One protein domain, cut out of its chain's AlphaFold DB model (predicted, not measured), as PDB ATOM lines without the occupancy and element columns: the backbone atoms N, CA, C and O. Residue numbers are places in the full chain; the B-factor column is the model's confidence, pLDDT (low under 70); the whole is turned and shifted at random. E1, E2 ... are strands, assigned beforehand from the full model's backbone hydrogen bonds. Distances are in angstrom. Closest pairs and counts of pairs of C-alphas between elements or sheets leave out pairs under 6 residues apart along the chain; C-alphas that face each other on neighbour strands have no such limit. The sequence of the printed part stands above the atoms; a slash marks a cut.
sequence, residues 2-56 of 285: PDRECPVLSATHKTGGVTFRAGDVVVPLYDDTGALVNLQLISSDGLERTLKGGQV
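This is residues 2 to 56 of the 285 residues of the protein "DNA primase" of Escherichia coli (UniProt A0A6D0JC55). A narrow antiparallel sheet of three strands, E3 - E4 - E5, is built on the long hairpin E3 and E4, and the small hairpin E1 and E2 crosses near the end where E4 finishes. Residues 2 to 6 trail off to one side. The 55 printed residues include five named strands, E1 to E5 in chain order, and no named helix: all strand, with 22 residues in named elements, under half. The whole is compact, radius of gyration of the C-alphas 11.5 A, spanning 32 by 31 by 18 A.

Find C-alpha 36 at (24.708, 41.384, -24.324); from there E4 runs 17.5 A to residue 42. E3, residues 25 to 30, covers 16.4 A, and E5 is residues 48 to 50. E1, residues 13 to 15, starts at (24.251, 23.284, -26.330); E2 is residues 18 to 20.

E3, E4 and E5 form a meander, each strand the antiparallel neighbour of the one before. Look for N 27 and O 40 at 2.8 A between E3 and E4, and N 41 and O 49 at 2.8 A between E4 and E5. In the antiparallel hairpin E1 and E2, N 20 and O 13 are 2.8 A apart. The closest C-alphas of E2 and E4, Phe 20 and Leu 41, are 7.4 A apart; E1 and E3 are apart.

The farthest C-alphas, Thr 33 and Asp 45, are 32.7 A apart. The printed part has no cut, and the four links between strands are tight. The model's pLDDT is under 70 at residues 2 to 5.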
ATOM      1  N   PRO A   2      38.618  34.135 -43.937       43.44
ATOM      2  CA  PRO A   2      39.598  33.491 -43.050       43.44
ATOM      3  C   PRO A   2      40.246  34.421 -42.012       43.44
ATOM      4  O   PRO A   2      40.726  33.936 -40.996       43.44
ATOM      5  N   ASP A   3      40.206  35.739 -42.218       55.09
ATOM      6  CA  ASP A   3      40.912  36.700 -41.358       55.09
ATOM      7  C   ASP A   3      40.098  37.182 -40.146       55.09
ATOM      8  O   ASP A   3      40.533  38.080 -39.424       55.09
ATOM      9  N   ARG A   4      38.892  36.638 -39.925       64.88
ATOM     10  CA  ARG A   4      38.030  37.046 -38.812       64.88
ATOM     11  C   ARG A   4      37.662  35.865 -37.932       64.88
ATOM     12  O   ARG A   4      36.889  34.997 -38.334       64.88
ATOM     13  N   GLU A   5      38.188  35.872 -36.713       68.69
ATOM     14  CA  GLU A   5      37.788  34.926 -35.677       68.69
ATOM     15  C   GLU A   5      36.316  35.165 -35.324       68.69
ATOM     16  O   GLU A   5      35.945  36.201 -34.770       68.69
ATOM     17  N   CYS A   6      35.460  34.215 -35.698       79.62
ATOM     18  CA  CYS A   6      34.088  34.163 -35.214       79.62
ATOM     19  C   CYS A   6      34.091  33.433 -33.866       79.62
ATOM     20  O   CYS A   6      34.722  32.377 -33.768       79.62
ATOM     21  N   PRO A   7      33.392  33.940 -32.837       88.75
ATOM     22  CA  PRO A   7      33.208  33.189 -31.607       88.75
ATOM     23  C   PRO A   7      32.571  31.832 -31.910       88.75
ATOM     24  O   PRO A   7      31.662  31.734 -32.734       88.75
ATOM     25  N   VAL A   8      33.045  30.786 -31.241       93.44
ATOM     26  CA  VAL A   8      32.511  29.429 -31.372       93.44
ATOM     27  C   VAL A   8      32.141  28.868 -30.010       93.44
ATOM     28  O   VAL A   8      32.701  29.256 -28.982       93.44
ATOM     29  N   LEU A   9      31.198  27.931 -29.993       93.12
ATOM     30  CA  LEU A   9      30.862  27.192 -28.787       93.12
ATOM     31  C   LEU A   9      32.063  26.373 -28.311       93.12
ATOM     32  O   LEU A   9      32.719  25.683 -29.089       93.12
ATOM     33  N   SER A  10      32.306  26.387 -27.003       93.50
ATOM     34  CA  SER A  10      33.292  25.523 -26.344       93.50
ATOM     35  C   SER A  10      32.703  24.185 -25.884       93.50
ATOM     36  O   SER A  10      33.443  23.248 -25.594       93.50
ATOM     37  N   ALA A  11      31.372  24.078 -25.823       93.00
ATOM     38  CA  ALA A  11      30.653  22.894 -25.372       93.00
ATOM     39  C   ALA A  11      29.313  22.739 -26.103       93.00
ATOM     40  O   ALA A  11      28.770  23.691 -26.662       93.00
ATOM     41  N   THR A  12      28.762  21.527 -26.065       94.69
ATOM     42  CA  THR A  12      27.459  21.213 -26.661       94.69
ATOM     43  C   THR A  12      26.332  21.995 -25.989       94.69
ATOM     44  O   THR A  12      26.223  22.014 -24.762       94.69
ATOM     45  N   HIS A  13      25.435  22.566 -26.791       93.94
ATOM     46  CA  HIS A  13      24.251  23.284 -26.330       93.94
ATOM     47  C   HIS A  13      23.001  22.819 -27.085       93.94
ATOM     48  O   HIS A  13      23.064  22.465 -28.258       93.94
ATOM     49  N   LYS A  14      21.838  22.817 -26.423       93.06
ATOM     50  CA  LYS A  14      20.561  22.457 -27.053       93.06
ATOM     51  C   LYS A  14      19.573  23.602 -26.927       93.06
ATOM     52  O   LYS A  14      19.217  23.988 -25.819       93.06
ATOM     53  N   THR A  15      19.082  24.093 -28.060       92.38
ATOM     54  CA  THR A  15      18.051  25.136 -28.112       92.38
ATOM     55  C   THR A  15      17.159  24.936 -29.334       92.38
ATOM     56  O   THR A  15      17.607  24.447 -30.368       92.38
ATOM     57  N   GLY A  16      15.870  25.267 -29.214       85.19
ATOM     58  CA  GLY A  16      14.930  25.225 -30.341       85.19
ATOM     59  C   GLY A  16      14.829  23.867 -31.051       85.19
ATOM     60  O   GLY A  16      14.614  23.837 -32.261       85.19
ATOM     61  N   GLY A  17      15.037  22.762 -30.324       89.25
ATOM     62  CA  GLY A  17      15.032  21.399 -30.873       89.25
ATOM     63  C   GLY A  17      16.309  20.992 -31.620       89.25
ATOM     64  O   GLY A  17      16.381  19.868 -32.106       89.25
ATOM     65  N   VAL A  18      17.319  21.862 -31.688       92.56
ATOM     66  CA  VAL A  18      18.593  21.626 -32.381       92.56
ATOM     67  C   VAL A  18      19.709  21.410 -31.355       92.56
ATOM     68  O   VAL A  18      19.693  21.993 -30.268       92.56
ATOM     69  N   THR A  19      20.665  20.535 -31.681       94.44
ATOM     70  CA  THR A  19      21.872  20.303 -30.873       94.44
ATOM     71  C   THR A  19      23.070  20.931 -31.566       94.44
ATOM     72  O   THR A  19      23.490  20.439 -32.608       94.44
ATOM     73  N   PHE A  20      23.627  21.966 -30.949       94.88
ATOM     74  CA  PHE A  20      24.851  22.637 -31.365       94.88
ATOM     75  C   PHE A  20      26.044  22.030 -30.631       94.88
ATOM     76  O   PHE A  20      25.929  21.649 -29.461       94.88
ATOM     77  N   ARG A  21      27.180  21.905 -31.303       94.75
ATOM     78  CA  ARG A  21      28.402  21.259 -30.815       94.75
ATOM     79  C   ARG A  21      29.503  22.289 -30.586       94.75
ATOM     80  O   ARG A  21      29.433  23.416 -31.064       94.75
ATOM     81  N   ALA A  22      30.544  21.880 -29.866       94.31
ATOM     82  CA  ALA A  22      31.762  22.676 -29.797       94.31
ATOM     83  C   ALA A  22      32.307  22.927 -31.217       94.31
ATOM     84  O   ALA A  22      32.363  21.997 -32.023       94.31
ATOM     85  N   GLY A  23      32.682  24.172 -31.510       91.31
ATOM     86  CA  GLY A  23      33.085  24.626 -32.843       91.31
ATOM     87  C   GLY A  23      31.969  25.261 -33.681       91.31
ATOM     88  O   GLY A  23      32.292  25.963 -34.636       91.31
ATOM     89  N   ASP A  24      30.692  25.085 -33.322       93.81
ATOM     90  CA  ASP A  24      29.595  25.803 -33.987       93.81
ATOM     91  C   ASP A  24      29.668  27.306 -33.685       93.81
ATOM     92  O   ASP A  24      30.093  27.720 -32.601       93.81
ATOM     93  N   VAL A  25      29.250  28.126 -34.648       93.88
ATOM     94  CA  VAL A  25      29.415  29.583 -34.606       93.88
ATOM     95  C   VAL A  25      28.428  30.216 -33.629       93.88
ATOM     96  O   VAL A  25      27.263  29.827 -33.537       93.88
ATOM     97  N   VAL A  26      28.904  31.235 -32.917       94.75
ATOM     98  CA  VAL A  26      28.138  32.056 -31.982       94.75
ATOM     99  C   VAL A  26      28.159  33.506 -32.452       94.75
ATOM    100  O   VAL A  26      29.217  34.121 -32.581       94.75
ATOM    101  N   VAL A  27      26.974  34.075 -32.645       94.81
ATOM    102  CA  VAL A  27      26.771  35.475 -33.017       94.81
ATOM    103  C   VAL A  27      26.150  36.212 -31.822       94.81
ATOM    104  O   VAL A  27      24.976  35.991 -31.507       94.81
ATOM    105  N   PRO A  28      26.915  37.058 -31.111       95.38
ATOM    106  CA  PRO A  28      26.403  37.784 -29.958       95.38
ATOM    107  C   PRO A  28      25.523  38.965 -30.368       95.38
ATOM    108  O   PRO A  28      25.900  39.741 -31.248       95.38
ATOM    109  N   LEU A  29      24.375  39.110 -29.700       96.12
ATOM    110  CA  LEU A  29      23.426  40.199 -29.913       96.12
ATOM    111  C   LEU A  29      23.437  41.175 -28.745       96.12
ATOM    112  O   LEU A  29      23.201  40.798 -27.595       96.12
ATOM    113  N   TYR A  30      23.637  42.440 -29.082       96.56
ATOM    114  CA  TYR A  30      23.666  43.550 -28.150       96.56
ATOM    115  C   TYR A  30      22.457  44.452 -28.362       96.56
ATOM    116  O   TYR A  30      21.995  44.621 -29.495       96.56
ATOM    117  N   ASP A  31      21.942  45.011 -27.274       95.12
ATOM    118  CA  ASP A  31      20.952  46.080 -27.340       95.12
ATOM    119  C   ASP A  31      21.607  47.443 -27.623       95.12
ATOM    120  O   ASP A  31      22.814  47.568 -27.849       95.12
ATOM    121  N   ASP A  32      20.793  48.492 -27.619       90.56
ATOM    122  CA  ASP A  32      21.218  49.847 -27.938       90.56
ATOM    123  C   ASP A  32      22.048  50.519 -26.825       90.56
ATOM    124  O   ASP A  32      22.616  51.591 -27.068       90.56
ATOM    125  N   THR A  33      22.140  49.885 -25.651       92.69
ATOM    126  CA  THR A  33      23.009  50.261 -24.527       92.69
ATOM    127  C   THR A  33      24.370  49.560 -24.582       92.69
ATOM    128  O   THR A  33      25.293  49.948 -23.864       92.69
ATOM    129  N   GLY A  34      24.517  48.557 -25.456       92.12
ATOM    130  CA  GLY A  34      25.709  47.719 -25.569       92.12
ATOM    131  C   GLY A  34      25.707  46.514 -24.624       92.12
ATOM    132  O   GLY A  34      26.731  45.841 -24.498       92.12
ATOM    133  N   ALA A  35      24.585  46.213 -23.965       96.81
ATOM    134  CA  ALA A  35      24.463  45.023 -23.133       96.81
ATOM    135  C   ALA A  35      24.255  43.780 -24.007       96.81
ATOM    136  O   ALA A  35      23.481  43.801 -24.963       96.81
ATOM    137  N   LEU A  36      24.937  42.677 -23.678       96.75
ATOM    138  CA  LEU A  36      24.708  41.384 -24.324       96.75
ATOM    139  C   LEU A  36      23.349  40.839 -23.874       96.75
ATOM    140  O   LEU A  36      23.194  40.450 -22.717       96.75
ATOM    141  N   VAL A  37      22.382  40.784 -24.787       97.25
ATOM    142  CA  VAL A  37      20.992  40.416 -24.467       97.25
ATOM    143  C   VAL A  37      20.574  39.059 -25.024       97.25
ATOM    144  O   VAL A  37      19.586  38.484 -24.564       97.25
ATOM    145  N   ASN A  38      21.297  38.535 -26.020       96.38
ATOM    146  CA  ASN A  38      21.021  37.225 -26.606       96.38
ATOM    147  C   ASN A  38      22.205  36.709 -27.442       96.38
ATOM    148  O   ASN A  38      23.152  37.442 -27.718       96.38
ATOM    149  N   LEU A  39      22.124  35.454 -27.881       95.19
ATOM    150  CA  LEU A  39      23.039  34.829 -28.831       95.19
ATOM    151  C   LEU A  39      22.227  34.174 -29.953       95.19
ATOM    152  O   LEU A  39      21.166  33.599 -29.697       95.19
ATOM    153  N   GLN A  40      22.754  34.201 -31.174       95.19
ATOM    154  CA  GLN A  40      22.382  33.266 -32.231       95.19
ATOM    155  C   GLN A  40      23.483  32.216 -32.376       95.19
ATOM    156  O   GLN A  40      24.669  32.530 -32.341       95.19
ATOM    157  N   LEU A  41      23.075  30.962 -32.508       95.19
ATOM    158  CA  LEU A  41      23.942  29.829 -32.777       95.19
ATOM    159  C   LEU A  41      23.718  29.381 -34.217       95.19
ATOM    160  O   LEU A  41      22.566  29.304 -34.649       95.19
ATOM    161  N   ILE A  42      24.805  29.081 -34.920       93.50
ATOM    162  CA  ILE A  42      24.795  28.600 -36.302       93.50
ATOM    163  C   ILE A  42      25.605  27.308 -36.341       93.50
ATOM    164  O   ILE A  42      26.805  27.311 -36.053       93.50
ATOM    165  N   SER A  43      24.948  26.197 -36.654       92.12
ATOM    166  CA  SER A  43      25.604  24.893 -36.739       92.12
ATOM    167  C   SER A  43      26.279  24.675 -38.088       92.12
ATOM    168  O   SER A  43      25.984  25.346 -39.077       92.12
ATOM    169  N   SER A  44      27.175  23.689 -38.148       88.44
ATOM    170  CA  SER A  44      27.894  23.323 -39.378       88.44
ATOM    171  C   SER A  44      27.000  22.926 -40.564       88.44
ATOM    172  O   SER A  44      27.462  22.925 -41.700       88.44
ATOM    173  N   ASP A  45      25.749  22.532 -40.310       86.50
ATOM    174  CA  ASP A  45      24.735  22.202 -41.323       86.50
ATOM    175  C   ASP A  45      23.864  23.408 -41.732       86.50
ATOM    176  O   ASP A  45      22.940  23.253 -42.528       86.50
ATOM    177  N   GLY A  46      24.156  24.604 -41.209       85.81
ATOM    178  CA  GLY A  46      23.452  25.843 -41.539       85.81
ATOM    179  C   GLY A  46      22.162  26.073 -40.750       85.81
ATOM    180  O   GLY A  46      21.392  26.967 -41.098       85.81
ATOM    181  N   LEU A  47      21.880  25.298 -39.694       89.88
ATOM    182  CA  LEU A  47      20.736  25.588 -38.828       89.88
ATOM    183  C   LEU A  47      21.053  26.746 -37.881       89.88
ATOM    184  O   LEU A  47      22.004  26.703 -37.104       89.88
ATOM    185  N   GLU A  48      20.183  27.753 -37.882       91.12
ATOM    186  CA  GLU A  48      20.338  28.934 -37.034       91.12
ATOM    187  C   GLU A  48      19.270  28.986 -35.939       91.12
ATOM    188  O   GLU A  48      18.072  28.841 -36.211       91.12
ATOM    189  N   ARG A  49      19.662  29.202 -34.679       94.31
ATOM    190  CA  ARG A  49      18.718  29.389 -33.562       94.31
ATOM    191  C   ARG A  49      19.199  30.459 -32.597       94.31
ATOM    192  O   ARG A  49      20.347  30.444 -32.171       94.31
ATOM    193  N   THR A  50      18.291  31.334 -32.178       94.38
ATOM    194  CA  THR A  50      18.522  32.217 -31.029       94.38
ATOM    195  C   THR A  50      18.234  31.500 -29.710       94.38
ATOM    196  O   THR A  50      17.534  30.477 -29.676       94.38
ATOM    197  N   LEU A  51      18.769  32.012 -28.598       93.75
ATOM    198  CA  LEU A  51      18.419  31.483 -27.281       93.75
ATOM    199  C   LEU A  51      16.995  31.893 -26.901       93.75
ATOM    200  O   LEU A  51      16.583  33.052 -27.017       93.75
ATOM    201  N   LYS A  52      16.221  30.912 -26.431       91.69
ATOM    202  CA  LYS A  52      14.828  31.117 -26.033       91.69
ATOM    203  C   LYS A  52      14.752  32.081 -24.847       91.69
ATOM    204  O   LYS A  52      15.437  31.891 -23.850       91.69
ATOM    205  N   GLY A  53      13.862  33.067 -24.943       90.56
ATOM    206  CA  GLY A  53      13.638  34.068 -23.895       90.56
ATOM    207  C   GLY A  53      14.589  35.266 -23.949       90.56
ATOM    208  O   GLY A  53      14.347  36.236 -23.239       90.56
ATOM    209  N   GLY A  54      15.619  35.234 -24.800       92.12
ATOM    210  CA  GLY A  54      16.466  36.395 -25.054       92.12
ATOM    211  C   GLY A  54      15.805  37.404 -25.998       92.12
ATOM    212  O   GLY A  54      14.945  37.059 -26.816       92.12
ATOM    213  N   GLN A  55      16.229  38.663 -25.908       94.06
ATOM    214  CA  GLN A  55      15.756  39.727 -26.791       94.06
ATOM    215  C   GLN A  55      16.295  39.534 -28.218       94.06
ATOM    216  O   GLN A  55      17.434  39.127 -28.416       94.06
ATOM    217  N   VAL A  56      15.477  39.824 -29.230       92.56
ATOM    218  CA  VAL A  56      15.917  39.856 -30.643       92.56
ATOM    219  C   VAL A  56      15.541  41.185 -31.281       92.56
ATOM    220  O   VAL A  56      16.370  41.828 -31.915       92.56
TER     221      VAL A  56